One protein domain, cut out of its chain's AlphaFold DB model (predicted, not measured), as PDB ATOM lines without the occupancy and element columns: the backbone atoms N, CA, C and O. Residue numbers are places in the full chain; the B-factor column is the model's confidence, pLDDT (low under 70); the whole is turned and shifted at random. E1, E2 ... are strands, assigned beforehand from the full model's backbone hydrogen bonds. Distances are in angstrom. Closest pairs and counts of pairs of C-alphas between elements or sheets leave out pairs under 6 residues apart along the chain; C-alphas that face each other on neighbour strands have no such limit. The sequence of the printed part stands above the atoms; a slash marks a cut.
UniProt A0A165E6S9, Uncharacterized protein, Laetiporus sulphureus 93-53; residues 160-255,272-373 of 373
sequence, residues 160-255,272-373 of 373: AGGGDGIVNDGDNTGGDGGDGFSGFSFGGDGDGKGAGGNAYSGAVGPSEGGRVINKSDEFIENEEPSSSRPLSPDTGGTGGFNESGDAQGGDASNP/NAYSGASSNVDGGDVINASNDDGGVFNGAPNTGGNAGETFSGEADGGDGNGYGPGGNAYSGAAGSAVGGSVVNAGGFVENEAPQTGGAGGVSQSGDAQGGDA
ATOM      1  N   ALA A 160     -35.512  76.968 -38.719       54.59
ATOM      2  CA  ALA A 160     -36.185  78.094 -38.050       54.59
ATOM      3  C   ALA A 160     -37.581  77.849 -37.428       54.59
ATOM      4  O   ALA A 160     -38.190  78.808 -36.952       54.59
ATOM      5  N   GLY A 161     -38.085  76.614 -37.403       58.34
ATOM      6  CA  GLY A 161     -39.473  76.317 -37.038       58.34
ATOM      7  C   GLY A 161     -39.685  75.341 -35.884       58.34
ATOM      8  O   GLY A 161     -40.844  75.066 -35.592       58.34
ATOM      9  N   GLY A 162     -38.624  74.848 -35.237       56.59
ATOM     10  CA  GLY A 162     -38.723  73.777 -34.240       56.59
ATOM     11  C   GLY A 162     -38.982  72.447 -34.936       56.59
ATOM     12  O   GLY A 162     -40.116  71.975 -34.975       56.59
ATOM     13  N   GLY A 163     -37.951  71.904 -35.584       55.16
ATOM     14  CA  GLY A 163     -38.036  70.564 -36.137       55.16
ATOM     15  C   GLY A 163     -37.835  69.574 -35.004       55.16
ATOM     16  O   GLY A 163     -36.801  69.609 -34.348       55.16
ATOM     17  N   ASP A 164     -38.814  68.702 -34.778       66.94
ATOM     18  CA  ASP A 164     -38.687  67.647 -33.780       66.94
ATOM     19  C   ASP A 164     -37.362  66.903 -34.003       66.94
ATOM     20  O   ASP A 164     -37.029  66.473 -35.117       66.94
ATOM     21  N   GLY A 165     -36.561  66.849 -32.941       80.31
ATOM     22  CA  GLY A 165     -35.310  66.115 -32.907       80.31
ATOM     23  C   GLY A 165     -35.528  64.612 -33.105       80.31
ATOM     24  O   GLY A 165     -36.520  64.154 -33.667       80.31
ATOM     25  N   ILE A 166     -34.593  63.799 -32.634       83.00
ATOM     26  CA  ILE A 166     -34.877  62.372 -32.474       83.00
ATOM     27  C   ILE A 166     -35.607  62.216 -31.147       83.00
ATOM     28  O   ILE A 166     -35.035  62.572 -30.126       83.00
ATOM     29  N   VAL A 167     -36.828  61.683 -31.168       86.06
ATOM     30  CA  VAL A 167     -37.527  61.221 -29.962       86.06
ATOM     31  C   VAL A 167     -37.656  59.705 -30.051       86.06
ATOM     32  O   VAL A 167     -38.307  59.178 -30.958       86.06
ATOM     33  N   ASN A 168     -36.985  59.002 -29.143       80.81
ATOM     34  CA  ASN A 168     -37.003  57.548 -29.061       80.81
ATOM     35  C   ASN A 168     -38.084  57.094 -28.070       80.81
ATOM     36  O   ASN A 168     -37.827  56.897 -26.886       80.81
ATOM     37  N   ASP A 169     -39.298  56.911 -28.595       77.25
ATOM     38  CA  ASP A 169     -40.498  56.447 -27.870       77.25
ATOM     39  C   ASP A 169     -40.528  54.923 -27.602       77.25
ATOM     40  O   ASP A 169     -41.508  54.405 -27.055       77.25
ATOM     41  N   GLY A 170     -39.517  54.186 -28.069       77.38
ATOM     42  CA  GLY A 170     -39.427  52.729 -27.986       77.38
ATOM     43  C   GLY A 170     -37.980  52.236 -27.988       77.38
ATOM     44  O   GLY A 170     -37.074  52.971 -28.373       77.38
ATOM     45  N   ASP A 171     -37.774  50.992 -27.551       82.75
ATOM     46  CA  ASP A 171     -36.450  50.374 -27.435       82.75
ATOM     47  C   ASP A 171     -35.734  50.318 -28.795       82.75
ATOM     48  O   ASP A 171     -36.183  49.629 -29.719       82.75
ATOM     49  N   ASN A 172     -34.568  50.957 -28.902       84.75
ATOM     50  CA  ASN A 172     -33.640  50.680 -29.992       84.75
ATOM     51  C   ASN A 172     -32.624  49.651 -29.514       84.75
ATOM     52  O   ASN A 172     -31.801  49.924 -28.642       84.75
ATOM     53  N   THR A 173     -32.669  48.454 -30.089       89.44
ATOM     54  CA  THR A 173     -31.708  47.393 -29.771       89.44
ATOM     55  C   THR A 173     -30.886  47.047 -31.004       89.44
ATOM     56  O   THR A 173     -31.444  46.681 -32.041       89.44
ATOM     57  N   GLY A 174     -29.562  47.155 -30.898       87.12
ATOM     58  CA  GLY A 174     -28.650  46.616 -31.902       87.12
ATOM     59  C   GLY A 174     -28.784  45.093 -31.982       87.12
ATOM     60  O   GLY A 174     -29.041  44.427 -30.983       87.12
ATOM     61  N   GLY A 175     -28.636  44.521 -33.175       85.56
ATOM     62  CA  GLY A 175     -28.679  43.069 -33.353       85.56
ATOM     63  C   GLY A 175     -27.504  42.377 -32.662       85.56
ATOM     64  O   GLY A 175     -26.428  42.949 -32.570       85.56
ATOM     65  N   ASP A 176     -27.675  41.142 -32.202       88.31
ATOM     66  CA  ASP A 176     -26.564  40.358 -31.645       88.31
ATOM     67  C   ASP A 176     -25.572  39.935 -32.754       88.31
ATOM     68  O   ASP A 176     -25.972  39.677 -33.895       88.31
ATOM     69  N   GLY A 177     -24.285  39.857 -32.414       84.06
ATOM     70  CA  GLY A 177     -23.244  39.238 -33.229       84.06
ATOM     71  C   GLY A 177     -23.508  37.743 -33.418       84.06
ATOM     72  O   GLY A 177     -24.171  37.103 -32.603       84.06
ATOM     73  N   GLY A 178     -23.024  37.186 -34.528       84.81
ATOM     74  CA  GLY A 178     -23.204  35.764 -34.836       84.81
ATOM     75  C   GLY A 178     -22.106  34.888 -34.238       84.81
ATOM     76  O   GLY A 178     -21.044  35.387 -33.870       84.81
ATOM     77  N   ASP A 179     -22.326  33.577 -34.229       85.31
ATOM     78  CA  ASP A 179     -21.334  32.613 -33.754       85.31
ATOM     79  C   ASP A 179     -20.422  32.131 -34.897       85.31
ATOM     80  O   ASP A 179     -20.880  31.900 -36.022       85.31
ATOM     81  N   GLY A 180     -19.132  31.961 -34.615       81.69
ATOM     82  CA  GLY A 180     -18.112  31.475 -35.535       81.69
ATOM     83  C   GLY A 180     -17.399  30.233 -34.995       81.69
ATOM     84  O   GLY A 180     -16.854  30.245 -33.897       81.69
ATOM     85  N   PHE A 181     -17.342  29.175 -35.808       84.38
ATOM     86  CA  PHE A 181     -16.673  27.918 -35.455       84.38
ATOM     87  C   PHE A 181     -15.790  27.440 -36.600       84.38
ATOM     88  O   PHE A 181     -16.289  27.220 -37.704       84.38
ATOM     89  N   SER A 182     -14.497  27.242 -36.365       83.25
ATOM     90  CA  SER A 182     -13.656  26.535 -37.344       83.25
ATOM     91  C   SER A 182     -13.652  25.035 -37.034       83.25
ATOM     92  O   SER A 182     -13.774  24.652 -35.875       83.25
ATOM     93  N   GLY A 183     -13.480  24.182 -38.042       79.75
ATOM     94  CA  GLY A 183     -13.542  22.733 -37.827       79.75
ATOM     95  C   GLY A 183     -12.333  22.146 -37.084       79.75
ATOM     96  O   GLY A 183     -11.297  22.792 -36.927       79.75
ATOM     97  N   PHE A 184     -12.439  20.871 -36.728       84.44
ATOM     98  CA  PHE A 184     -11.375  20.062 -36.125       84.44
ATOM     99  C   PHE A 184     -10.453  19.491 -37.198       84.44
ATOM    100  O   PHE A 184     -10.874  19.258 -38.336       84.44
ATOM    101  N   SER A 185      -9.196  19.240 -36.842       81.00
ATOM    102  CA  SER A 185      -8.215  18.633 -37.741       81.00
ATOM    103  C   SER A 185      -7.451  17.498 -37.060       81.00
ATOM    104  O   SER A 185      -6.989  17.630 -35.933       81.00
ATOM    105  N   PHE A 186      -7.311  16.377 -37.769       84.12
ATOM    106  CA  PHE A 186      -6.629  15.173 -37.289       84.12
ATOM    107  C   PHE A 186      -5.631  14.711 -38.347       84.12
ATOM    108  O   PHE A 186      -6.018  14.368 -39.467       84.12
ATOM    109  N   GLY A 187      -4.347  14.743 -38.019       78.56
ATOM    110  CA  GLY A 187      -3.278  14.226 -38.849       78.56
ATOM    111  C   GLY A 187      -3.347  12.706 -38.879       78.56
ATOM    112  O   GLY A 187      -3.583  12.071 -37.859       78.56
ATOM    113  N   GLY A 188      -3.169  12.107 -40.055       77.88
ATOM    114  CA  GLY A 188      -3.161  10.651 -40.171       77.88
ATOM    115  C   GLY A 188      -1.940  10.045 -39.484       77.88
ATOM    116  O   GLY A 188      -0.886  10.673 -39.431       77.88
ATOM    117  N   ASP A 189      -2.038   8.808 -39.022       76.31
ATOM    118  CA  ASP A 189      -0.877   8.091 -38.498       76.31
ATOM    119  C   ASP A 189       0.078   7.686 -39.624       76.31
ATOM    120  O   ASP A 189      -0.293   7.533 -40.789       76.31
ATOM    121  N   GLY A 190       1.350   7.490 -39.284       62.34
ATOM    122  CA  GLY A 190       2.366   7.050 -40.236       62.34
ATOM    123  C   GLY A 190       2.180   5.618 -40.759       62.34
ATOM    124  O   GLY A 190       2.908   5.237 -41.675       62.34
ATOM    125  N   ASP A 191       1.270   4.816 -40.186       69.69
ATOM    126  CA  ASP A 191       0.946   3.411 -40.518       69.69
ATOM    127  C   ASP A 191       2.139   2.493 -40.870       69.69
ATOM    128  O   ASP A 191       2.098   1.646 -41.767       69.69
ATOM    129  N   GLY A 192       3.269   2.660 -40.194       60.72
ATOM    130  CA  GLY A 192       4.479   1.881 -40.408       60.72
ATOM    131  C   GLY A 192       5.284   2.339 -41.629       60.72
ATOM    132  O   GLY A 192       6.168   1.616 -42.097       60.72
ATOM    133  N   LYS A 193       4.995   3.512 -42.186       64.12
ATOM    134  CA  LYS A 193       5.599   4.018 -43.426       64.12
ATOM    135  C   LYS A 193       6.339   5.340 -43.241       64.12
ATOM    136  O   LYS A 193       6.989   5.788 -44.187       64.12
ATOM    137  N   GLY A 194       6.334   5.925 -42.045       66.12
ATOM    138  CA  GLY A 194       7.100   7.132 -41.755       66.12
ATOM    139  C   GLY A 194       6.512   7.988 -40.642       66.12
ATOM    140  O   GLY A 194       5.924   7.479 -39.692       66.12
ATOM    141  N   ALA A 195       6.744   9.296 -40.758       68.75
ATOM    142  CA  ALA A 195       6.272  10.279 -39.795       68.75
ATOM    143  C   ALA A 195       4.749  10.449 -39.867       68.75
ATOM    144  O   ALA A 195       4.173  10.342 -40.958       68.75
ATOM    145  N   GLY A 196       4.136  10.742 -38.722       76.06
ATOM    146  CA  GLY A 196       2.721  11.080 -38.647       76.06
ATOM    147  C   GLY A 196       2.377  12.361 -39.413       76.06
ATOM    148  O   GLY A 196       3.250  13.159 -39.769       76.06
ATOM    149  N   GLY A 197       1.099  12.509 -39.736       78.88
ATOM    150  CA  GLY A 197       0.538  13.609 -40.509       78.88
ATOM    151  C   GLY A 197       0.319  14.856 -39.672       78.88
ATOM    152  O   GLY A 197       0.043  14.773 -38.478       78.88
ATOM    153  N   ASN A 198       0.432  16.025 -40.299       81.19
ATOM    154  CA  ASN A 198       0.178  17.290 -39.616       81.19
ATOM    155  C   ASN A 198      -1.330  17.589 -39.548       81.19
ATOM    156  O   ASN A 198      -2.081  17.236 -40.463       81.19
ATOM    157  N   ALA A 199      -1.755  18.301 -38.508       83.56
ATOM    158  CA  ALA A 199      -3.113  18.808 -38.339       83.56
ATOM    159  C   ALA A 199      -3.121  20.330 -38.227       83.56
ATOM    160  O   ALA A 199      -2.320  20.903 -37.487       83.56
ATOM    161  N   TYR A 200      -4.033  20.968 -38.957       85.50
ATOM    162  CA  TYR A 200      -4.221  22.413 -38.961       85.50
ATOM    163  C   TYR A 200      -5.707  22.753 -38.855       85.50
ATOM    164  O   TYR A 200      -6.471  22.425 -39.770       85.50
ATOM    165  N   SER A 201      -6.122  23.448 -37.799       86.25
ATOM    166  CA  SER A 201      -7.470  24.011 -37.751       86.25
ATOM    167  C   SER A 201      -7.505  25.462 -38.241       86.25
ATOM    168  O   SER A 201      -6.511  26.194 -38.209       86.25
ATOM    169  N   GLY A 202      -8.647  25.858 -38.800       82.62
ATOM    170  CA  GLY A 202      -8.867  27.183 -39.363       82.62
ATOM    171  C   GLY A 202      -9.002  28.266 -38.295       82.62
ATOM    172  O   GLY A 202      -9.336  28.004 -37.148       82.62
ATOM    173  N   ALA A 203      -8.767  29.520 -38.674       84.75
ATOM    174  CA  ALA A 203      -9.081  30.650 -37.804       84.75
ATOM    175  C   ALA A 203     -10.584  30.978 -37.837       84.75
ATOM    176  O   ALA A 203     -11.259  30.716 -38.836       84.75
ATOM    177  N   VAL A 204     -11.092  31.603 -36.779       85.38
ATOM    178  CA  VAL A 204     -12.453  32.160 -36.743       85.38
ATOM    179  C   VAL A 204     -12.404  33.667 -36.927       85.38
ATOM    180  O   VAL A 204     -11.559  34.307 -36.307       85.38
ATOM    181  N   GLY A 205     -13.271  34.230 -37.772       85.56
ATOM    182  CA  GLY A 205     -13.401  35.677 -38.002       85.56
ATOM    183  C   GLY A 205     -14.095  36.429 -36.851       85.56
ATOM    184  O   GLY A 205     -14.735  35.801 -36.012       85.56
ATOM    185  N   PRO A 206     -13.925  37.759 -36.729       84.25
ATOM    186  CA  PRO A 206     -14.511  38.556 -35.648       84.25
ATOM    187  C   PRO A 206     -16.042  38.500 -35.609       84.25
ATOM    188  O   PRO A 206     -16.686  38.355 -36.644       84.25
ATOM    189  N   SER A 207     -16.603  38.658 -34.412       87.69
ATOM    190  CA  SER A 207     -18.042  38.759 -34.166       87.69
ATOM    191  C   SER A 207     -18.359  40.070 -33.450       87.69
ATOM    192  O   SER A 207     -17.847  40.329 -32.363       87.69
ATOM    193  N   GLU A 208     -19.178  40.928 -34.053       88.25
ATOM    194  CA  GLU A 208     -19.492  42.253 -33.500       88.25
ATOM    195  C   GLU A 208     -20.988  42.399 -33.215       88.25
ATOM    196  O   GLU A 208     -21.829  42.120 -34.069       88.25
ATOM    197  N   GLY A 209     -21.327  42.880 -32.022       89.81
ATOM    198  CA  GLY A 209     -22.673  43.322 -31.692       89.81
ATOM    199  C   GLY A 209     -23.070  44.587 -32.460       89.81
ATOM    200  O   GLY A 209     -22.264  45.484 -32.706       89.81
ATOM    201  N   GLY A 210     -24.339  44.671 -32.841       90.06
ATOM    202  CA  GLY A 210     -24.910  45.779 -33.599       90.06
ATOM    203  C   GLY A 210     -24.950  47.081 -32.803       90.06
ATOM    204  O   GLY A 210     -25.186  47.092 -31.597       90.06
ATOM    205  N   ARG A 211     -24.738  48.209 -33.477       93.62
ATOM    206  CA  ARG A 211     -24.721  49.540 -32.848       93.62
ATOM    207  C   ARG A 211     -26.097  50.201 -32.880       93.62
ATOM    208  O   ARG A 211     -26.860  49.985 -33.818       93.62
ATOM    209  N   VAL A 212     -26.366  51.064 -31.908       90.69
ATOM    210  CA  VAL A 212     -27.461  52.039 -31.926       90.69
ATOM    211  C   VAL A 212     -26.847  53.422 -32.115       90.69
ATOM    212  O   VAL A 212     -26.003  53.837 -31.327       90.69
ATOM    213  N   ILE A 213     -27.221  54.123 -33.183       93.31
ATOM    214  CA  ILE A 213     -26.681  55.441 -33.522       93.31
ATOM    215  C   ILE A 213     -27.841  56.412 -33.714       93.31
ATOM    216  O   ILE A 213     -28.534  56.363 -34.728       93.31
ATOM    217  N   ASN A 214     -28.000  57.339 -32.778       89.06
ATOM    218  CA  ASN A 214     -28.906  58.469 -32.901       89.06
ATOM    219  C   ASN A 214     -28.088  59.710 -33.255       89.06
ATOM    220  O   ASN A 214     -27.186  60.107 -32.515       89.06
ATOM    221  N   LYS A 215     -28.384  60.336 -34.398       91.38
ATOM    222  CA  LYS A 215     -27.724  61.576 -34.810       91.38
ATOM    223  C   LYS A 215     -28.720  62.656 -35.221       91.38
ATOM    224  O   LYS A 215     -29.484  62.466 -36.163       91.38
ATOM    225  N   SER A 216     -28.664  63.804 -34.554       89.50
ATOM    226  CA  SER A 216     -29.578  64.930 -34.775       89.50
ATOM    227  C   SER A 216     -28.810  66.232 -34.977       89.50
ATOM    228  O   SER A 216     -27.735  66.402 -34.415       89.50
ATOM    229  N   ASP A 217     -29.354  67.160 -35.763       86.94
ATOM    230  CA  ASP A 217     -28.830  68.532 -35.802       86.94
ATOM    231  C   ASP A 217     -29.438  69.433 -34.707       86.94
ATOM    232  O   ASP A 217     -28.914  70.519 -34.462       86.94
ATOM    233  N   GLU A 218     -30.534  68.993 -34.074       86.50
ATOM    234  CA  GLU A 218     -31.258  69.717 -33.019       86.50
ATOM    235  C   GLU A 218     -31.179  68.935 -31.699       86.50
ATOM    236  O   GLU A 218     -30.143  68.921 -31.041       86.50
ATOM    237  N   PHE A 219     -32.241  68.244 -31.290       87.31
ATOM    238  CA  PHE A 219     -32.264  67.510 -30.023       87.31
ATOM    239  C   PHE A 219     -32.294  65.993 -30.256       87.31
ATOM    240  O   PHE A 219     -32.723  65.526 -31.315       87.31
ATOM    241  N   ILE A 220     -31.790  65.227 -29.296       86.81
ATOM    242  CA  ILE A 220     -32.015  63.788 -29.142       86.81
ATOM    243  C   ILE A 220     -32.657  63.615 -27.773       86.81
ATOM    244  O   ILE A 220     -32.103  64.100 -26.792       86.81
ATOM    245  N   GLU A 221     -33.794  62.943 -27.715       89.12
ATOM    246  CA  GLU A 221     -34.554  62.677 -26.505       89.12
ATOM    247  C   GLU A 221     -34.859  61.179 -26.422       89.12
ATOM    248  O   GLU A 221     -35.641  60.634 -27.201       89.12
ATOM    249  N   ASN A 222     -34.214  60.507 -25.472       85.69
ATOM    250  CA  ASN A 222     -34.559  59.149 -25.070       85.69
ATOM    251  C   ASN A 222     -35.506  59.279 -23.875       85.69
ATOM    252  O   ASN A 222     -35.038  59.483 -22.752       85.69
ATOM    253  N   GLU A 223     -36.816  59.265 -24.129       80.56
ATOM    254  CA  GLU A 223     -37.840  59.690 -23.163       80.56
ATOM    255  C   GLU A 223     -37.783  58.925 -21.827       80.56
ATOM    256  O   GLU A 223     -37.609  57.703 -21.769       80.56
ATOM    257  N   GLU A 224     -37.998  59.660 -20.730       67.06
ATOM    258  CA  GLU A 224     -38.316  59.078 -19.422       67.06
ATOM    259  C   GLU A 224     -39.682  58.358 -19.456       67.06
ATOM    260  O   GLU A 224     -40.557  58.674 -20.269       67.06
ATOM    261  N   PRO A 225     -39.931  57.396 -18.549       57.88
ATOM    262  CA  PRO A 225     -41.184  56.665 -18.542       57.88
ATOM    263  C   PRO A 225     -42.322  57.598 -18.116       57.88
ATOM    264  O   PRO A 225     -42.450  57.966 -16.946       57.88
ATOM    265  N   SER A 226     -43.212  57.949 -19.044       74.50
ATOM    266  CA  SER A 226     -44.494  58.544 -18.659       74.50
ATOM    267  C   SER A 226     -45.352  57.503 -17.930       74.50
ATOM    268  O   SER A 226     -45.235  56.299 -18.145       74.50
ATOM    269  N   SER A 227     -46.289  57.940 -17.084       69.38
ATOM    270  CA  SER A 227     -47.180  57.030 -16.337       69.38
ATOM    271  C   SER A 227     -48.017  56.086 -17.220       69.38
ATOM    272  O   SER A 227     -48.622  55.144 -16.709       69.38
ATOM    273  N   SER A 228     -48.037  56.314 -18.537       77.06
ATOM    274  CA  SER A 228     -48.679  55.468 -19.538       77.06
ATOM    275  C   SER A 228     -47.722  54.681 -20.445       77.06
ATOM    276  O   SER A 228     -48.220  53.908 -21.264       77.06
ATOM    277  N   ARG A 229     -46.392  54.846 -20.345       68.12
ATOM    278  CA  ARG A 229     -45.420  54.185 -21.234       68.12
ATOM    279  C   ARG A 229     -44.197  53.640 -20.474       68.12
ATOM    280  O   ARG A 229     -43.637  54.347 -19.642       68.12
ATOM    281  N   PRO A 230     -43.791  52.380 -20.719       70.12
ATOM    282  CA  PRO A 230     -42.577  51.823 -20.131       70.12
ATOM    283  C   PRO A 230     -41.318  52.542 -20.643       70.12
ATOM    284  O   PRO A 230     -41.342  53.177 -21.694       70.12
ATOM    285  N   LEU A 231     -40.229  52.419 -19.876       70.81
ATOM    286  CA  LEU A 231     -38.885  52.873 -20.253       70.81
ATOM    287  C   LEU A 231     -38.497  52.333 -21.628       70.81
ATOM    288  O   LEU A 231     -38.713  51.148 -21.872       70.81
ATOM    289  N   SER A 232     -37.881  53.185 -22.449       77.00
ATOM    290  CA  SER A 232     -37.414  52.838 -23.794       77.00
ATOM    291  C   SER A 232     -35.888  52.949 -23.900       77.00
ATOM    292  O   SER A 232     -35.382  53.967 -24.367       77.00
ATOM    293  N   PRO A 233     -35.122  51.977 -23.369       86.38
ATOM    294  CA  PRO A 233     -33.666  52.045 -23.361       86.38
ATOM    295  C   PRO A 233     -33.058  51.817 -24.749       86.38
ATOM    296  O   PRO A 233     -33.457  50.898 -25.471       86.38
ATOM    297  N   ASP A 234     -31.999  52.562 -25.071       88.56
ATOM    298  CA  ASP A 234     -31.113  52.180 -26.168       88.56
ATOM    299  C   ASP A 234     -30.130  51.115 -25.673       88.56
ATOM    300  O   ASP A 234     -29.419  51.300 -24.678       88.56
ATOM    301  N   THR A 235     -30.074  49.987 -26.377       91.31
ATOM    302  CA  THR A 235     -29.213  48.856 -26.021       91.31
ATOM    303  C   THR A 235     -28.355  48.438 -27.210       91.31
ATOM    304  O   THR A 235     -28.868  48.072 -28.264       91.31
ATOM    305  N   GLY A 236     -27.034  48.468 -27.055       89.31
ATOM    306  CA  GLY A 236     -26.123  47.885 -28.037       89.31
ATOM    307  C   GLY A 236     -26.305  46.366 -28.124       89.31
ATOM    308  O   GLY A 236     -26.628  45.710 -27.135       89.31
ATOM    309  N   GLY A 237     -26.095  45.796 -29.306       88.38
ATOM    310  CA  GLY A 237     -26.194  44.355 -29.524       88.38
ATOM    311  C   GLY A 237     -25.078  43.583 -28.828       88.38
ATOM    312  O   GLY A 237     -23.965  44.086 -28.686       88.38
ATOM    313  N   THR A 238     -25.343  42.357 -28.392       90.00
ATOM    314  CA  THR A 238     -24.327  41.515 -27.738       90.00
ATOM    315  C   THR A 238     -23.296  41.032 -28.764       90.00
ATOM    316  O   THR A 238     -23.664  40.800 -29.910       90.00
ATOM    317  N   GLY A 239     -22.028  40.850 -28.393       86.12
ATOM    318  CA  GLY A 239     -21.077  40.067 -29.194       86.12
ATOM    319  C   GLY A 239     -21.499  38.591 -29.273       86.12
ATOM    320  O   GLY A 239     -22.272  38.130 -28.434       86.12
ATOM    321  N   GLY A 240     -21.029  37.857 -30.286       86.50
ATOM    322  CA  GLY A 240     -21.383  36.441 -30.490       86.50
ATOM    323  C   GLY A 240     -20.496  35.443 -29.736       86.50
ATOM    324  O   GLY A 240     -20.045  35.699 -28.628       86.50
ATOM    325  N   PHE A 241     -20.232  34.281 -30.318       86.75
ATOM    326  CA  PHE A 241     -19.309  33.280 -29.771       86.75
ATOM    327  C   PHE A 241     -18.306  32.846 -30.840       86.75
ATOM    328  O   PHE A 241     -18.719  32.505 -31.942       86.75
ATOM    329  N   ASN A 242     -17.008  32.822 -30.535       85.19
ATOM    330  CA  ASN A 242     -15.969  32.398 -31.474       85.19
ATOM    331  C   ASN A 242     -15.117  31.261 -30.906       85.19
ATOM    332  O   ASN A 242     -14.432  31.453 -29.907       85.19
ATOM    333  N   GLU A 243     -15.057  30.124 -31.593       86.12
ATOM    334  CA  GLU A 243     -14.203  28.995 -31.208       86.12
ATOM    335  C   GLU A 243     -13.453  28.427 -32.412       86.12
ATOM    336  O   GLU A 243     -14.050  27.927 -33.373       86.12
ATOM    337  N   SER A 244     -12.122  28.508 -32.391       85.50
ATOM    338  CA  SER A 244     -11.339  27.743 -33.363       85.50
ATOM    339  C   SER A 244     -11.244  26.280 -32.926       85.50
ATOM    340  O   SER A 244     -11.169  26.012 -31.734       85.50
ATOM    341  N   GLY A 245     -11.194  25.348 -33.871       83.88
ATOM    342  CA  GLY A 245     -11.270  23.921 -33.594       83.88
ATOM    343  C   GLY A 245      -9.928  23.354 -33.161       83.88
ATOM    344  O   GLY A 245      -8.884  23.989 -33.332       83.88
ATOM    345  N   ASP A 246      -9.943  22.133 -32.645       85.06
ATOM    346  CA  ASP A 246      -8.724  21.483 -32.169       85.06
ATOM    347  C   ASP A 246      -7.896  20.898 -33.328       85.06
ATOM    348  O   ASP A 246      -8.388  20.641 -34.439       85.06
ATOM    349  N   ALA A 247      -6.612  20.678 -33.063       81.06
ATOM    350  CA  ALA A 247      -5.686  20.021 -33.969       81.06
ATOM    351  C   ALA A 247      -4.948  18.884 -33.262       81.06
ATOM    352  O   ALA A 247      -4.321  19.099 -32.232       81.06
ATOM    353  N   GLN A 248      -4.960  17.690 -33.848       86.62
ATOM    354  CA  GLN A 248      -4.222  16.539 -33.331       86.62
ATOM    355  C   GLN A 248      -3.295  15.974 -34.407       86.62
ATOM    356  O   GLN A 248      -3.758  15.535 -35.454       86.62
ATOM    357  N   GLY A 249      -1.988  15.986 -34.176       78.94
ATOM    358  CA  GLY A 249      -0.999  15.394 -35.067       78.94
ATOM    359  C   GLY A 249      -1.031  13.869 -34.999       78.94
ATOM    360  O   GLY A 249      -1.313  13.297 -33.953       78.94
ATOM    361  N   GLY A 250      -0.734  13.210 -36.117       80.00
ATOM    362  CA  GLY A 250      -0.728  11.748 -36.168       80.00
ATOM    363  C   GLY A 250       0.541  11.135 -35.584       80.00
ATOM    364  O   GLY A 250       1.604  11.760 -35.564       80.00
ATOM    365  N   ASP A 251       0.466   9.879 -35.180       79.88
ATOM    366  CA  ASP A 251       1.582   9.176 -34.566       79.88
ATOM    367  C   ASP A 251       2.579   8.648 -35.604       79.88
ATOM    368  O   ASP A 251       2.236   8.177 -36.695       79.88
ATOM    369  N   ALA A 252       3.863   8.663 -35.257       74.31
ATOM    370  CA  ALA A 252       4.897   8.016 -36.049       74.31
ATOM    371  C   ALA A 252       4.771   6.493 -35.974       74.31
ATOM    372  O   ALA A 252       4.539   5.923 -34.905       74.31
ATOM    373  N   SER A 253       5.066   5.795 -37.071       74.25
ATOM    374  CA  SER A 253       5.280   4.347 -37.001       74.25
ATOM    375  C   SER A 253       6.313   3.829 -38.012       74.25
ATOM    376  O   SER A 253       6.365   4.240 -39.171       74.25
ATOM    377  N   ASN A 254       7.114   2.865 -37.533       62.34
ATOM    378  CA  ASN A 254       8.295   2.190 -38.105       62.34
ATOM    379  C   ASN A 254       9.662   2.909 -38.027       62.34
ATOM    380  O   ASN A 254       9.792   4.098 -38.323       62.34
ATOM    381  N   PRO A 255      10.744   2.156 -37.738       47.84
ATOM    382  CA  PRO A 255      12.071   2.709 -37.522       47.84
ATOM    383  C   PRO A 255      12.837   2.852 -38.827       47.84
ATOM    384  O   PRO A 255      12.954   1.899 -39.598       47.84
ATOM    385  N   ASN A 272       2.821  17.232 -36.522       83.25
ATOM    386  CA  ASN A 272       2.647  18.492 -35.805       83.25
ATOM    387  C   ASN A 272       1.167  18.900 -35.768       83.25
ATOM    388  O   ASN A 272       0.447  18.677 -36.741       83.25
ATOM    389  N   ALA A 273       0.745  19.553 -34.692       84.94
ATOM    390  CA  ALA A 273      -0.595  20.104 -34.536       84.94
ATOM    391  C   ALA A 273      -0.567  21.629 -34.435       84.94
ATOM    392  O   ALA A 273       0.231  22.201 -33.691       84.94
ATOM    393  N   TYR A 274      -1.466  22.283 -35.163       87.12
ATOM    394  CA  TYR A 274      -1.645  23.727 -35.152       87.12
ATOM    395  C   TYR A 274      -3.128  24.039 -35.038       87.12
ATOM    396  O   TYR A 274      -3.876  23.813 -35.992       87.12
ATOM    397  N   SER A 275      -3.559  24.574 -33.900       87.31
ATOM    398  CA  SER A 275      -4.907  25.111 -33.809       87.31
ATOM    399  C   SER A 275      -4.967  26.530 -34.382       87.31
ATOM    400  O   SER A 275      -3.986  27.286 -34.380       87.31
ATOM    401  N   GLY A 276      -6.121  26.887 -34.928       82.50
ATOM    402  CA  GLY A 276      -6.405  28.211 -35.437       82.50
ATOM    403  C   GLY A 276      -6.491  29.244 -34.321       82.50
ATOM    404  O   GLY A 276      -6.632  28.931 -33.143       82.50
ATOM    405  N   ALA A 277      -6.388  30.513 -34.701       84.12
ATOM    406  CA  ALA A 277      -6.679  31.619 -33.797       84.12
ATOM    407  C   ALA A 277      -8.184  31.916 -33.796       84.12
ATOM    408  O   ALA A 277      -8.836  31.814 -34.840       84.12
ATOM    409  N   SER A 278      -8.717  32.357 -32.662       86.31
ATOM    410  CA  SER A 278     -10.035  32.986 -32.624       86.31
ATOM    411  C   SER A 278      -9.907  34.504 -32.756       86.31
ATOM    412  O   SER A 278      -8.875  35.097 -32.431       86.31
ATOM    413  N   SER A 279     -10.947  35.149 -33.279       88.12
ATOM    414  CA  SER A 279     -10.985  36.606 -33.452       88.12
ATOM    415  C   SER A 279     -11.792  37.301 -32.361       88.12
ATOM    416  O   SER A 279     -12.371  36.655 -31.484       88.12
ATOM    417  N   ASN A 280     -11.799  38.636 -32.412       86.50
ATOM    418  CA  ASN A 280     -12.476  39.485 -31.438       86.50
ATOM    419  C   ASN A 280     -13.988  39.249 -31.406       86.50
ATOM    420  O   ASN A 280     -14.583  38.931 -32.434       86.50
ATOM    421  N   VAL A 281     -14.585  39.426 -30.231       86.62
ATOM    422  CA  VAL A 281     -16.011  39.240 -29.976       86.62
ATOM    423  C   VAL A 281     -16.530  40.415 -29.160       86.62
ATOM    424  O   VAL A 281     -16.595  40.365 -27.929       86.62
ATOM    425  N   ASP A 282     -16.846  41.500 -29.853       90.38
ATOM    426  CA  ASP A 282     -17.100  42.799 -29.238       90.38
ATOM    427  C   ASP A 282     -18.600  43.093 -29.139       90.38
ATOM    428  O   ASP A 282     -19.394  42.703 -29.993       90.38
ATOM    429  N   GLY A 283     -18.994  43.803 -28.085       92.25
ATOM    430  CA  GLY A 283     -20.352  44.307 -27.929       92.25
ATOM    431  C   GLY A 283     -20.598  45.595 -28.720       92.25
ATOM    432  O   GLY A 283     -19.685  46.382 -28.976       92.25
ATOM    433  N   GLY A 284     -21.852  45.834 -29.089       91.19
ATOM    434  CA  GLY A 284     -22.278  47.004 -29.849       91.19
ATOM    435  C   GLY A 284     -22.359  48.280 -29.011       91.19
ATOM    436  O   GLY A 284     -22.641  48.248 -27.817       91.19
ATOM    437  N   ASP A 285     -22.138  49.435 -29.630       94.06
ATOM    438  CA  ASP A 285     -22.255  50.728 -28.944       94.06
ATOM    439  C   ASP A 285     -23.664  51.301 -28.959       94.06
ATOM    440  O   ASP A 285     -24.450  51.022 -29.863       94.06
ATOM    441  N   VAL A 286     -23.894  52.238 -28.045       91.56
ATOM    442  CA  VAL A 286     -24.927  53.266 -28.161       91.56
ATOM    443  C   VAL A 286     -24.245  54.620 -28.365       91.56
ATOM    444  O   VAL A 286     -23.418  55.031 -27.553       91.56
ATOM    445  N   ILE A 287     -24.565  55.318 -29.451       93.81
ATOM    446  CA  ILE A 287     -23.983  56.618 -29.798       93.81
ATOM    447  C   ILE A 287     -25.109  57.624 -30.015       93.81
ATOM    448  O   ILE A 287     -25.813  57.557 -31.019       93.81
ATOM    449  N   ASN A 288     -25.211  58.600 -29.119       90.88
ATOM    450  CA  ASN A 288     -26.102  59.746 -29.240       90.88
ATOM    451  C   ASN A 288     -25.265  60.985 -29.552       90.88
ATOM    452  O   ASN A 288     -24.492  61.447 -28.712       90.88
ATOM    453  N   ALA A 289     -25.386  61.512 -30.767       92.81
ATOM    454  CA  ALA A 289     -24.595  62.644 -31.228       92.81
ATOM    455  C   ALA A 289     -25.483  63.763 -31.783       92.81
ATOM    456  O   ALA A 289     -26.117  63.602 -32.826       92.81
ATOM    457  N   SER A 290     -25.475  64.912 -31.116       91.75
ATOM    458  CA  SER A 290     -26.046  66.160 -31.611       91.75
ATOM    459  C   SER A 290     -24.963  67.181 -31.988       91.75
ATOM    460  O   SER A 290     -23.784  66.997 -31.674       91.75
ATOM    461  N   ASN A 291     -25.357  68.246 -32.686       88.31
ATOM    462  CA  ASN A 291     -24.497  69.390 -32.990       88.31
ATOM    463  C   ASN A 291     -24.227  70.255 -31.740       88.31
ATOM    464  O   ASN A 291     -24.867  70.097 -30.699       88.31
ATOM    465  N   ASP A 292     -23.310  71.216 -31.867       86.00
ATOM    466  CA  ASP A 292     -22.879  72.116 -30.782       86.00
ATOM    467  C   ASP A 292     -23.988  73.027 -30.231       86.00
ATOM    468  O   ASP A 292     -23.896  73.491 -29.098       86.00
ATOM    469  N   ASP A 293     -25.034  73.284 -31.018       84.94
ATOM    470  CA  ASP A 293     -26.213  74.052 -30.591       84.94
ATOM    471  C   ASP A 293     -27.362  73.143 -30.116       84.94
ATOM    472  O   ASP A 293     -28.380  73.617 -29.610       84.94
ATOM    473  N   GLY A 294     -27.207  71.833 -30.308       85.69
ATOM    474  CA  GLY A 294     -28.202  70.817 -30.024       85.69
ATOM    475  C   GLY A 294     -28.050  70.169 -28.649       85.69
ATOM    476  O   GLY A 294     -27.005  70.259 -28.001       85.69
ATOM    477  N   GLY A 295     -29.107  69.497 -28.193       88.69
ATOM    478  CA  GLY A 295     -29.133  68.797 -26.906       88.69
ATOM    479  C   GLY A 295     -29.234  67.280 -27.050       88.69
ATOM    480  O   GLY A 295     -29.842  66.784 -27.992       88.69
ATOM    481  N   VAL A 296     -28.672  66.537 -26.102       90.00
ATOM    482  CA  VAL A 296     -28.933  65.109 -25.890       90.00
ATOM    483  C   VAL A 296     -29.528  64.949 -24.498       90.00
ATOM    484  O   VAL A 296     -28.865  65.259 -23.511       90.00
ATOM    485  N   PHE A 297     -30.762  64.472 -24.422       91.69
ATOM    486  CA  PHE A 297     -31.491  64.203 -23.194       91.69
ATOM    487  C   PHE A 297     -31.755  62.701 -23.078       91.69
ATOM    488  O   PHE A 297     -32.465  62.116 -23.892       91.69
ATOM    489  N   ASN A 298     -31.163  62.072 -22.067       88.94
ATOM    490  CA  ASN A 298     -31.333  60.653 -21.778       88.94
ATOM    491  C   ASN A 298     -32.155  60.468 -20.502       88.94
ATOM    492  O   ASN A 298     -31.597  60.359 -19.404       88.94
ATOM    493  N   GLY A 299     -33.474  60.420 -20.669       88.56
ATOM    494  CA  GLY A 299     -34.425  60.042 -19.630       88.56
ATOM    495  C   GLY A 299     -34.487  58.528 -19.400       88.56
ATOM    496  O   GLY A 299     -34.661  58.071 -18.275       88.56
ATOM    497  N   ALA A 300     -34.264  57.717 -20.435       90.31
ATOM    498  CA  ALA A 300     -34.139  56.263 -20.306       90.31
ATOM    499  C   ALA A 300     -32.676  55.790 -20.124       90.31
ATOM    500  O   ALA A 300     -31.736  56.464 -20.563       90.31
ATOM    501  N   PRO A 301     -32.442  54.627 -19.472       90.00
ATOM    502  CA  PRO A 301     -31.109  54.043 -19.380       90.00
ATOM    503  C   PRO A 301     -30.579  53.659 -20.759       90.00
ATOM    504  O   PRO A 301     -31.307  53.058 -21.539       90.00
ATOM    505  N   ASN A 302     -29.295  53.894 -21.018       90.81
ATOM    506  CA  ASN A 302     -28.638  53.375 -22.218       90.81
ATOM    507  C   ASN A 302     -27.557  52.377 -21.813       90.81
ATOM    508  O   ASN A 302     -26.802  52.621 -20.863       90.81
ATOM    509  N   THR A 303     -27.474  51.261 -22.533       94.06
ATOM    510  CA  THR A 303     -26.543  50.175 -22.212       94.06
ATOM    511  C   THR A 303     -25.770  49.745 -23.451       94.06
ATOM    512  O   THR A 303     -26.363  49.354 -24.449       94.06
ATOM    513  N   GLY A 304     -24.439  49.795 -23.409       92.44
ATOM    514  CA  GLY A 304     -23.610  49.165 -24.436       92.44
ATOM    515  C   GLY A 304     -23.823  47.650 -24.435       92.44
ATOM    516  O   GLY A 304     -24.081  47.052 -23.393       92.44
ATOM    517  N   GLY A 305     -23.708  47.011 -25.591       92.00
ATOM    518  CA  GLY A 305     -23.842  45.565 -25.701       92.00
ATOM    519  C   GLY A 305     -22.718  44.844 -24.969       92.00
ATOM    520  O   GLY A 305     -21.579  45.306 -24.974       92.00
ATOM    521  N   ASN A 306     -22.999  43.713 -24.326       91.31
ATOM    522  CA  ASN A 306     -21.926  42.916 -23.726       91.31
ATOM    523  C   ASN A 306     -21.062  42.300 -24.828       91.31
ATOM    524  O   ASN A 306     -21.569  41.974 -25.899       91.31
ATOM    525  N   ALA A 307     -19.773  42.122 -24.567       90.75
ATOM    526  CA  ALA A 307     -18.950  41.266 -25.404       90.75
ATOM    527  C   ALA A 307     -19.398  39.810 -25.287       90.75
ATOM    528  O   ALA A 307     -20.083  39.422 -24.337       90.75
ATOM    529  N   GLY A 308     -18.980  39.019 -26.261       89.88
ATOM    530  CA  GLY A 308     -19.204  37.585 -26.259       89.88
ATOM    531  C   GLY A 308     -17.966  36.802 -25.835       89.88
ATOM    532  O   GLY A 308     -17.075  37.345 -25.186       89.88
ATOM    533  N   GLU A 309     -17.891  35.523 -26.182       88.56
ATOM    534  CA  GLU A 309     -16.793  34.651 -25.746       88.56
ATOM    535  C   GLU A 309     -15.907  34.224 -26.916       88.56
ATOM    536  O   GLU A 309     -16.391  34.012 -28.026       88.56
ATOM    537  N   THR A 310     -14.601  34.104 -26.677       88.06
ATOM    538  CA  THR A 310     -13.624  33.739 -27.704       88.06
ATOM    539  C   THR A 310     -12.596  32.734 -27.191       88.06
ATOM    540  O   THR A 310     -11.888  32.984 -26.213       88.06
ATOM    541  N   PHE A 311     -12.510  31.593 -27.874       86.88
ATOM    542  CA  PHE A 311     -11.681  30.449 -27.512       86.88
ATOM    543  C   PHE A 311     -10.803  30.030 -28.687       86.88
ATOM    544  O   PHE A 311     -11.310  29.806 -29.789       86.88
ATOM    545  N   SER A 312      -9.492  29.899 -28.469       87.56
ATOM    546  CA  SER A 312      -8.664  29.181 -29.442       87.56
ATOM    547  C   SER A 312      -8.658  27.677 -29.161       87.56
ATOM    548  O   SER A 312      -8.905  27.252 -28.034       87.56
ATOM    549  N   GLY A 313      -8.389  26.878 -30.190       85.56
ATOM    550  CA  GLY A 313      -8.477  25.425 -30.116       85.56
ATOM    551  C   GLY A 313      -7.275  24.824 -29.404       85.56
ATOM    552  O   GLY A 313      -6.212  25.450 -29.302       85.56
ATOM    553  N   GLU A 314      -7.422  23.591 -28.951       87.75
ATOM    554  CA  GLU A 314      -6.339  22.793 -28.382       87.75
ATOM    555  C   GLU A 314      -5.463  22.206 -29.501       87.75
ATOM    556  O   GLU A 314      -5.923  21.950 -30.617       87.75
ATOM    557  N   ALA A 315      -4.173  22.036 -29.226       86.19
ATOM    558  CA  ALA A 315      -3.232  21.422 -30.153       86.19
ATOM    559  C   ALA A 315      -2.455  20.295 -29.468       86.19
ATOM    560  O   ALA A 315      -1.711  20.546 -28.522       86.19
ATOM    561  N   ASP A 316      -2.554  19.082 -30.005       89.50
ATOM    562  CA  ASP A 316      -1.872  17.890 -29.499       89.50
ATOM    563  C   ASP A 316      -0.957  17.313 -30.580       89.50
ATOM    564  O   ASP A 316      -1.411  16.819 -31.609       89.50
ATOM    565  N   GLY A 317       0.356  17.392 -30.391       85.19
ATOM    566  CA  GLY A 317       1.330  16.813 -31.312       85.19
ATOM    567  C   GLY A 317       1.325  15.289 -31.217       85.19
ATOM    568  O   GLY A 317       1.227  14.744 -30.123       85.19
ATOM    569  N   GLY A 318       1.471  14.601 -32.348       83.88
ATOM    570  CA  GLY A 318       1.494  13.137 -32.366       83.88
ATOM    571  C   GLY A 318       2.783  12.561 -31.784       83.88
ATOM    572  O   GLY A 318       3.830  13.213 -31.793       83.88
ATOM    573  N   ASP A 319       2.758  11.321 -31.322       84.25
ATOM    574  CA  ASP A 319       3.902  10.683 -30.683       84.25
ATOM    575  C   ASP A 319       4.951  10.207 -31.699       84.25
ATOM    576  O   ASP A 319       4.682   9.805 -32.832       84.25
ATOM    577  N   GLY A 320       6.211  10.235 -31.284       75.00
ATOM    578  CA  GLY A 320       7.369   9.758 -32.026       75.00
ATOM    579  C   GLY A 320       7.573   8.247 -31.929       75.00
ATOM    580  O   GLY A 320       8.264   7.682 -32.780       75.00
ATOM    581  N   ASN A 321       6.963   7.580 -30.942       79.38
ATOM    582  CA  ASN A 321       6.948   6.123 -30.758       79.38
ATOM    583  C   ASN A 321       8.335   5.442 -30.812       79.38
ATOM    584  O   ASN A 321       8.487   4.329 -31.323       79.38
ATOM    585  N   GLY A 322       9.380   6.105 -30.313       75.44
ATOM    586  CA  GLY A 322      10.762   5.623 -30.347       75.44
ATOM    587  C   GLY A 322      11.452   5.783 -31.707       75.44
ATOM    588  O   GLY A 322      12.592   5.336 -31.886       75.44
ATOM    589  N   TYR A 323      10.796   6.422 -32.678       73.50
ATOM    590  CA  TYR A 323      11.297   6.640 -34.039       73.50
ATOM    591  C   TYR A 323      11.911   8.029 -34.249       73.50
ATOM    592  O   TYR A 323      12.509   8.306 -35.295       73.50
ATOM    593  N   GLY A 324      11.815   8.889 -33.243       74.75
ATOM    594  CA  GLY A 324      12.328  10.249 -33.235       74.75
ATOM    595  C   GLY A 324      11.550  11.089 -32.226       74.75
ATOM    596  O   GLY A 324      10.736  10.546 -31.498       74.75
ATOM    597  N   PRO A 325      11.799  12.400 -32.146       77.56
ATOM    598  CA  PRO A 325      11.006  13.262 -31.273       77.56
ATOM    599  C   PRO A 325       9.539  13.292 -31.718       77.56
ATOM    600  O   PRO A 325       9.282  13.272 -32.924       77.56
ATOM    601  N   GLY A 326       8.607  13.375 -30.769       82.31
ATOM    602  CA  GLY A 326       7.196  13.625 -31.057       82.31
ATOM    603  C   GLY A 326       6.954  14.945 -31.786       82.31
ATOM    604  O   GLY A 326       7.858  15.774 -31.945       82.31
ATOM    605  N   GLY A 327       5.737  15.083 -32.289       81.56
ATOM    606  CA  GLY A 327       5.225  16.243 -32.991       81.56
ATOM    607  C   GLY A 327       5.158  17.469 -32.096       81.56
ATOM    608  O   GLY A 327       4.903  17.381 -30.894       81.56
ATOM    609  N   ASN A 328       5.387  18.635 -32.688       83.62
ATOM    610  CA  ASN A 328       5.193  19.905 -32.007       83.62
ATOM    611  C   ASN A 328       3.705  20.272 -32.015       83.62
ATOM    612  O   ASN A 328       2.980  19.926 -32.947       83.62
ATOM    613  N   ALA A 329       3.274  21.008 -30.998       86.44
ATOM    614  CA  ALA A 329       1.922  21.534 -30.896       86.44
ATOM    615  C   ALA A 329       1.940  23.049 -30.724       86.44
ATOM    616  O   ALA A 329       2.775  23.589 -29.989       86.44
ATOM    617  N   TYR A 330       0.997  23.717 -31.380       88.25
ATOM    618  CA  TYR A 330       0.826  25.160 -31.339       88.25
ATOM    619  C   TYR A 330      -0.650  25.488 -31.220       88.25
ATOM    620  O   TYR A 330      -1.406  25.222 -32.151       88.25
ATOM    621  N   SER A 331      -1.047  26.105 -30.110       88.31
ATOM    622  CA  SER A 331      -2.378  26.681 -30.008       88.31
ATOM    623  C   SER A 331      -2.403  28.096 -30.584       88.31
ATOM    624  O   SER A 331      -1.443  28.867 -30.450       88.31
ATOM    625  N   GLY A 332      -3.490  28.443 -31.270       85.12
ATOM    626  CA  GLY A 332      -3.706  29.795 -31.765       85.12
ATOM    627  C   GLY A 332      -3.947  30.794 -30.634       85.12
ATOM    628  O   GLY A 332      -4.199  30.436 -29.483       85.12
ATOM    629  N   ALA A 333      -3.875  32.086 -30.951       83.75
ATOM    630  CA  ALA A 333      -4.236  33.133 -30.000       83.75
ATOM    631  C   ALA A 333      -5.762  33.260 -29.886       83.75
ATOM    632  O   ALA A 333      -6.465  33.088 -30.883       83.75
ATOM    633  N   ALA A 334      -6.251  33.609 -28.696       86.56
ATOM    634  CA  ALA A 334      -7.639  34.010 -28.517       86.56
ATOM    635  C   ALA A 334      -7.839  35.496 -28.843       86.56
ATOM    636  O   ALA A 334      -6.951  36.321 -28.595       86.56
ATOM    637  N   GLY A 335      -9.004  35.841 -29.391       85.50
ATOM    638  CA  GLY A 335      -9.377  37.223 -29.695       85.50
ATOM    639  C   GLY A 335      -9.652  38.077 -28.455       85.50
ATOM    640  O   GLY A 335      -9.686  37.590 -27.330       85.50
ATOM    641  N   SER A 336      -9.874  39.377 -28.639       86.62
ATOM    642  CA  SER A 336     -10.360  40.264 -27.567       86.62
ATOM    643  C   SER A 336     -11.872  40.116 -27.378       86.62
ATOM    644  O   SER A 336     -12.577  39.868 -28.343       86.62
ATOM    645  N   ALA A 337     -12.380  40.304 -26.163       88.25
ATOM    646  CA  ALA A 337     -13.816  40.281 -25.879       88.25
ATOM    647  C   ALA A 337     -14.224  41.574 -25.157       88.25
ATOM    648  O   ALA A 337     -14.300  41.618 -23.924       88.25
ATOM    649  N   VAL A 338     -14.399  42.668 -25.909       90.88
ATOM    650  CA  VAL A 338     -14.610  44.013 -25.347       90.88
ATOM    651  C   VAL A 338     -16.086  44.404 -25.381       90.88
ATOM    652  O   VAL A 338     -16.720  44.398 -26.430       90.88
ATOM    653  N   GLY A 339     -16.644  44.775 -24.229       92.31
ATOM    654  CA  GLY A 339     -18.008  45.298 -24.164       92.31
ATOM    655  C   GLY A 339     -18.161  46.625 -24.912       92.31
ATOM    656  O   GLY A 339     -17.217  47.409 -25.027       92.31
ATOM    657  N   GLY A 340     -19.367  46.884 -25.400       91.19
ATOM    658  CA  GLY A 340     -19.727  48.107 -26.102       91.19
ATOM    659  C   GLY A 340     -19.705  49.343 -25.208       91.19
ATOM    660  O   GLY A 340     -19.739  49.268 -23.979       91.19
ATOM    661  N   SER A 341     -19.663  50.520 -25.820       93.44
ATOM    662  CA  SER A 341     -19.633  51.804 -25.115       93.44
ATOM    663  C   SER A 341     -20.929  52.590 -25.292       93.44
ATOM    664  O   SER A 341     -21.663  52.389 -26.254       93.44
ATOM    665  N   VAL A 342     -21.201  53.504 -24.359       92.25
ATOM    666  CA  VAL A 342     -22.253  54.517 -24.502       92.25
ATOM    667  C   VAL A 342     -21.573  55.872 -24.660       92.25
ATOM    668  O   VAL A 342     -20.791  56.274 -23.795       92.25
ATOM    669  N   VAL A 343     -21.838  56.563 -25.766       93.75
ATOM    670  CA  VAL A 343     -21.240  57.862 -26.093       93.75
ATOM    671  C   VAL A 343     -22.347  58.878 -26.324       93.75
ATOM    672  O   VAL A 343     -23.104  58.754 -27.279       93.75
ATOM    673  N   ASN A 344     -22.396  59.908 -25.481       91.50
ATOM    674  CA  ASN A 344     -23.314  61.037 -25.615       91.50
ATOM    675  C   ASN A 344     -22.503  62.302 -25.935       91.50
ATOM    676  O   ASN A 344     -21.607  62.663 -25.171       91.50
ATOM    677  N   ALA A 345     -22.798  62.964 -27.052       90.56
ATOM    678  CA  ALA A 345     -22.114  64.175 -27.500       90.56
ATOM    679  C   ALA A 345     -23.126  65.199 -28.034       90.56
ATOM    680  O   ALA A 345     -24.059  64.830 -28.736       90.56
ATOM    681  N   GLY A 346     -22.932  66.477 -27.720       90.44
ATOM    682  CA  GLY A 346     -23.779  67.586 -28.165       90.44
ATOM    683  C   GLY A 346     -23.432  68.872 -27.419       90.44
ATOM    684  O   GLY A 346     -22.610  68.847 -26.499       90.44
ATOM    685  N   GLY A 347     -24.065  69.983 -27.796       87.19
ATOM    686  CA  GLY A 347     -23.942  71.267 -27.098       87.19
ATOM    687  C   GLY A 347     -24.354  71.203 -25.633       87.19
ATOM    688  O   GLY A 347     -23.683  71.738 -24.748       87.19
ATOM    689  N   PHE A 348     -25.449  70.491 -25.378       91.62
ATOM    690  CA  PHE A 348     -25.940  70.170 -24.046       91.62
ATOM    691  C   PHE A 348     -26.170  68.661 -23.928       91.62
ATOM    692  O   PHE A 348     -26.709  68.046 -24.840       91.62
ATOM    693  N   VAL A 349     -25.759  68.057 -22.811       91.25
ATOM    694  CA  VAL A 349     -25.984  66.631 -22.538       91.25
ATOM    695  C   VAL A 349     -26.526  66.480 -21.121       91.25
ATOM    696  O   VAL A 349     -25.844  66.821 -20.155       91.25
ATOM    697  N   GLU A 350     -27.723  65.919 -21.006       93.75
ATOM    698  CA  GLU A 350     -28.396  65.604 -19.750       93.75
ATOM    699  C   GLU A 350     -28.696  64.107 -19.693       93.75
ATOM    700  O   GLU A 350     -29.207  63.521 -20.643       93.75
ATOM    701  N   ASN A 351     -28.313  63.467 -18.589       90.38
ATOM    702  CA  ASN A 351     -28.561  62.048 -18.354       90.38
ATOM    703  C   ASN A 351     -29.278  61.915 -17.017       90.38
ATOM    704  O   ASN A 351     -28.644  62.033 -15.966       90.38
ATOM    705  N   GLU A 352     -30.583  61.687 -17.061       90.56
ATOM    706  CA  GLU A 352     -31.394  61.459 -15.865       90.56
ATOM    707  C   GLU A 352     -31.352  59.983 -15.450       90.56
ATOM    708  O   GLU A 352     -31.372  59.663 -14.259       90.56
ATOM    709  N   ALA A 353     -31.158  59.083 -16.422       91.81
ATOM    710  CA  ALA A 353     -31.014  57.649 -16.201       91.81
ATOM    711  C   ALA A 353     -29.583  57.108 -16.428       91.81
ATOM    712  O   ALA A 353     -28.759  57.733 -17.109       91.81
ATOM    713  N   PRO A 354     -29.258  55.916 -15.872       91.00
ATOM    714  CA  PRO A 354     -27.925  55.323 -15.967       91.00
ATOM    715  C   PRO A 354     -27.439  55.102 -17.402       91.00
ATOM    716  O   PRO A 354     -28.158  54.575 -18.246       91.00
ATOM    717  N   GLN A 355     -26.172  55.434 -17.643       92.31
ATOM    718  CA  GLN A 355     -25.468  55.197 -18.904       92.31
ATOM    719  C   GLN A 355     -24.371  54.168 -18.634       92.31
ATOM    720  O   GLN A 355     -23.392  54.467 -17.945       92.31
ATOM    721  N   THR A 356     -24.562  52.940 -19.104       92.88
ATOM    722  CA  THR A 356     -23.737  51.798 -18.693       92.88
ATOM    723  C   THR A 356     -23.025  51.213 -19.904       92.88
ATOM    724  O   THR A 356     -23.661  50.840 -20.879       92.88
ATOM    725  N   GLY A 357     -21.695  51.123 -19.869       89.94
ATOM    726  CA  GLY A 357     -20.967  50.343 -20.875       89.94
ATOM    727  C   GLY A 357     -21.317  48.854 -20.783       89.94
ATOM    728  O   GLY A 357     -21.734  48.375 -19.729       89.94
ATOM    729  N   GLY A 358     -21.122  48.120 -21.871       91.00
ATOM    730  CA  GLY A 358     -21.262  46.672 -21.883       91.00
ATOM    731  C   GLY A 358     -20.169  45.984 -21.068       91.00
ATOM    732  O   GLY A 358     -19.044  46.480 -20.947       91.00
ATOM    733  N   ALA A 359     -20.485  44.817 -20.514       90.50
ATOM    734  CA  ALA A 359     -19.491  43.971 -19.870       90.50
ATOM    735  C   ALA A 359     -18.507  43.407 -20.909       90.50
ATOM    736  O   ALA A 359     -18.893  43.078 -22.029       90.50
ATOM    737  N   GLY A 360     -17.234  43.276 -20.524       89.00
ATOM    738  CA  GLY A 360     -16.281  42.457 -21.271       89.00
ATOM    739  C   GLY A 360     -16.668  40.978 -21.218       89.00
ATOM    740  O   GLY A 360     -17.355  40.551 -20.288       89.00
ATOM    741  N   GLY A 361     -16.216  40.216 -22.205       88.19
ATOM    742  CA  GLY A 361     -16.473  38.784 -22.295       88.19
ATOM    743  C   GLY A 361     -15.271  37.928 -21.902       88.19
ATOM    744  O   GLY A 361     -14.298  38.413 -21.312       88.19
ATOM    745  N   VAL A 362     -15.341  36.636 -22.217       86.44
ATOM    746  CA  VAL A 362     -14.283  35.661 -21.919       86.44
ATOM    747  C   VAL A 362     -13.362  35.518 -23.126       86.44
ATOM    748  O   VAL A 362     -13.828  35.369 -24.248       86.44
ATOM    749  N   SER A 363     -12.051  35.546 -22.889       89.31
ATOM    750  CA  SER A 363     -11.026  35.251 -23.893       89.31
ATOM    751  C   SER A 363     -10.051  34.232 -23.323       89.31
ATOM    752  O   SER A 363      -9.411  34.495 -22.299       89.31
ATOM    753  N   GLN A 364      -9.961  33.064 -23.956       87.00
ATOM    754  CA  GLN A 364      -9.118  31.971 -23.488       87.00
ATOM    755  C   GLN A 364      -8.417  31.282 -24.654       87.00
ATOM    756  O   GLN A 364      -9.045  30.817 -25.598       87.00
ATOM    757  N   SER A 365      -7.090  31.189 -24.578       85.44
ATOM    758  CA  SER A 365      -6.332  30.366 -25.514       85.44
ATOM    759  C   SER A 365      -6.419  28.889 -25.133       85.44
ATOM    760  O   SER A 365      -6.352  28.573 -23.942       85.44
ATOM    761  N   GLY A 366      -6.488  28.010 -26.126       83.75
ATOM    762  CA  GLY A 366      -6.373  26.569 -25.951       83.75
ATOM    763  C   GLY A 366      -4.972  26.128 -25.526       83.75
ATOM    764  O   GLY A 366      -3.980  26.859 -25.668       83.75
ATOM    765  N   ASP A 367      -4.903  24.911 -24.998       84.81
ATOM    766  CA  ASP A 367      -3.663  24.271 -24.573       84.81
ATOM    767  C   ASP A 367      -2.864  23.735 -25.772       84.81
ATOM    768  O   ASP A 367      -3.403  23.473 -26.847       84.81
ATOM    769  N   ALA A 368      -1.551  23.586 -25.587       84.88
ATOM    770  CA  ALA A 368      -0.663  22.989 -26.579       84.88
ATOM    771  C   ALA A 368       0.230  21.928 -25.924       84.88
ATOM    772  O   ALA A 368       1.128  22.261 -25.139       84.88
ATOM    773  N   GLN A 369       0.015  20.658 -26.265       88.81
ATOM    774  CA  GLN A 369       0.790  19.527 -25.768       88.81
ATOM    775  C   GLN A 369       1.602  18.900 -26.902       88.81
ATOM    776  O   GLN A 369       1.065  18.385 -27.872       88.81
ATOM    777  N   GLY A 370       2.932  18.942 -26.801       84.19
ATOM    778  CA  GLY A 370       3.790  18.221 -27.746       84.19
ATOM    779  C   GLY A 370       3.720  16.708 -27.526       84.19
ATOM    780  O   GLY A 370       3.510  16.267 -26.397       84.19
ATOM    781  N   GLY A 371       3.962  15.942 -28.588       79.75
ATOM    782  CA  GLY A 371       3.982  14.483 -28.531       79.75
ATOM    783  C   GLY A 371       5.231  13.919 -27.854       79.75
ATOM    784  O   GLY A 371       6.302  14.546 -27.821       79.75
ATOM    785  N   ASP A 372       5.106  12.697 -27.350       81.00
ATOM    786  CA  ASP A 372       6.182  11.937 -26.725       81.00
ATOM    787  C   ASP A 372       7.205  11.445 -27.762       81.00
ATOM    788  O   ASP A 372       6.939  11.387 -28.957       81.00
ATOM    789  N   ALA A 373       8.431  11.131 -27.333       67.62
ATOM    790  CA  ALA A 373       9.525  10.688 -28.214       67.62
ATOM    791  C   ALA A 373       9.699   9.164 -28.229       67.62
ATOM    792  O   ALA A 373       9.737   8.561 -27.135       67.62
TER     793      ALA A 373
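What this domain is: This is residues 160 to 255 and 272 to 373 of the 373 residues of an uncharacterized protein of Laetiporus sulphureus 93-53 (UniProt A0A165E6S9). With little regular structure, the chain runs out and back in two layers as a long rod; at one end sheets E1 E3 E6 E9 and E2 E5 E8 face each other, and E4 E7 pair near the rod's middle. The printed part has 198 residues, no named helix and nine strands, E1 to E9 in chain order, in sheets each parallel: all strand, 35 residues in named elements. It is extended, radius of gyration of the C-alphas 25.3 A, spanning 89 by 32 by 19 A.

How they stand to each other: E1, residues 166 to 168, neighbours E3, 219 to 222, with N 166 and O 219 2.9 A apart; E6, 295 to 298, and E9, 348 to 351, follow across that sheet. E2, 212 to 216, neighbours E5, 286 to 290, with N 214 and O 287 2.8 A apart, then E8, 342 to 345. These sheets form a sandwich, two sheets face to face, 8.9 A centre to centre. E4, 241 to 243, neighbours E7, 309 to 311, with N 242 and O 309 2.8 A apart.

Where its parts are: E1 begins at C-alpha 166 (-34.877, 62.372, -32.474); E9 ends at C-alpha 351 (-28.561, 62.048, -18.354). E2 and E5 each measure 13.4 A from first to last C-alpha.

The domain as a whole: Residues 256 to 271 are cut out; C-alphas 255 and 272 are 18.5 A apart. E1 to E2, E3 to E4 and E7 to E8 are long links. Model pLDDT is under 70 in 18 printed residues, among them 190 to 195.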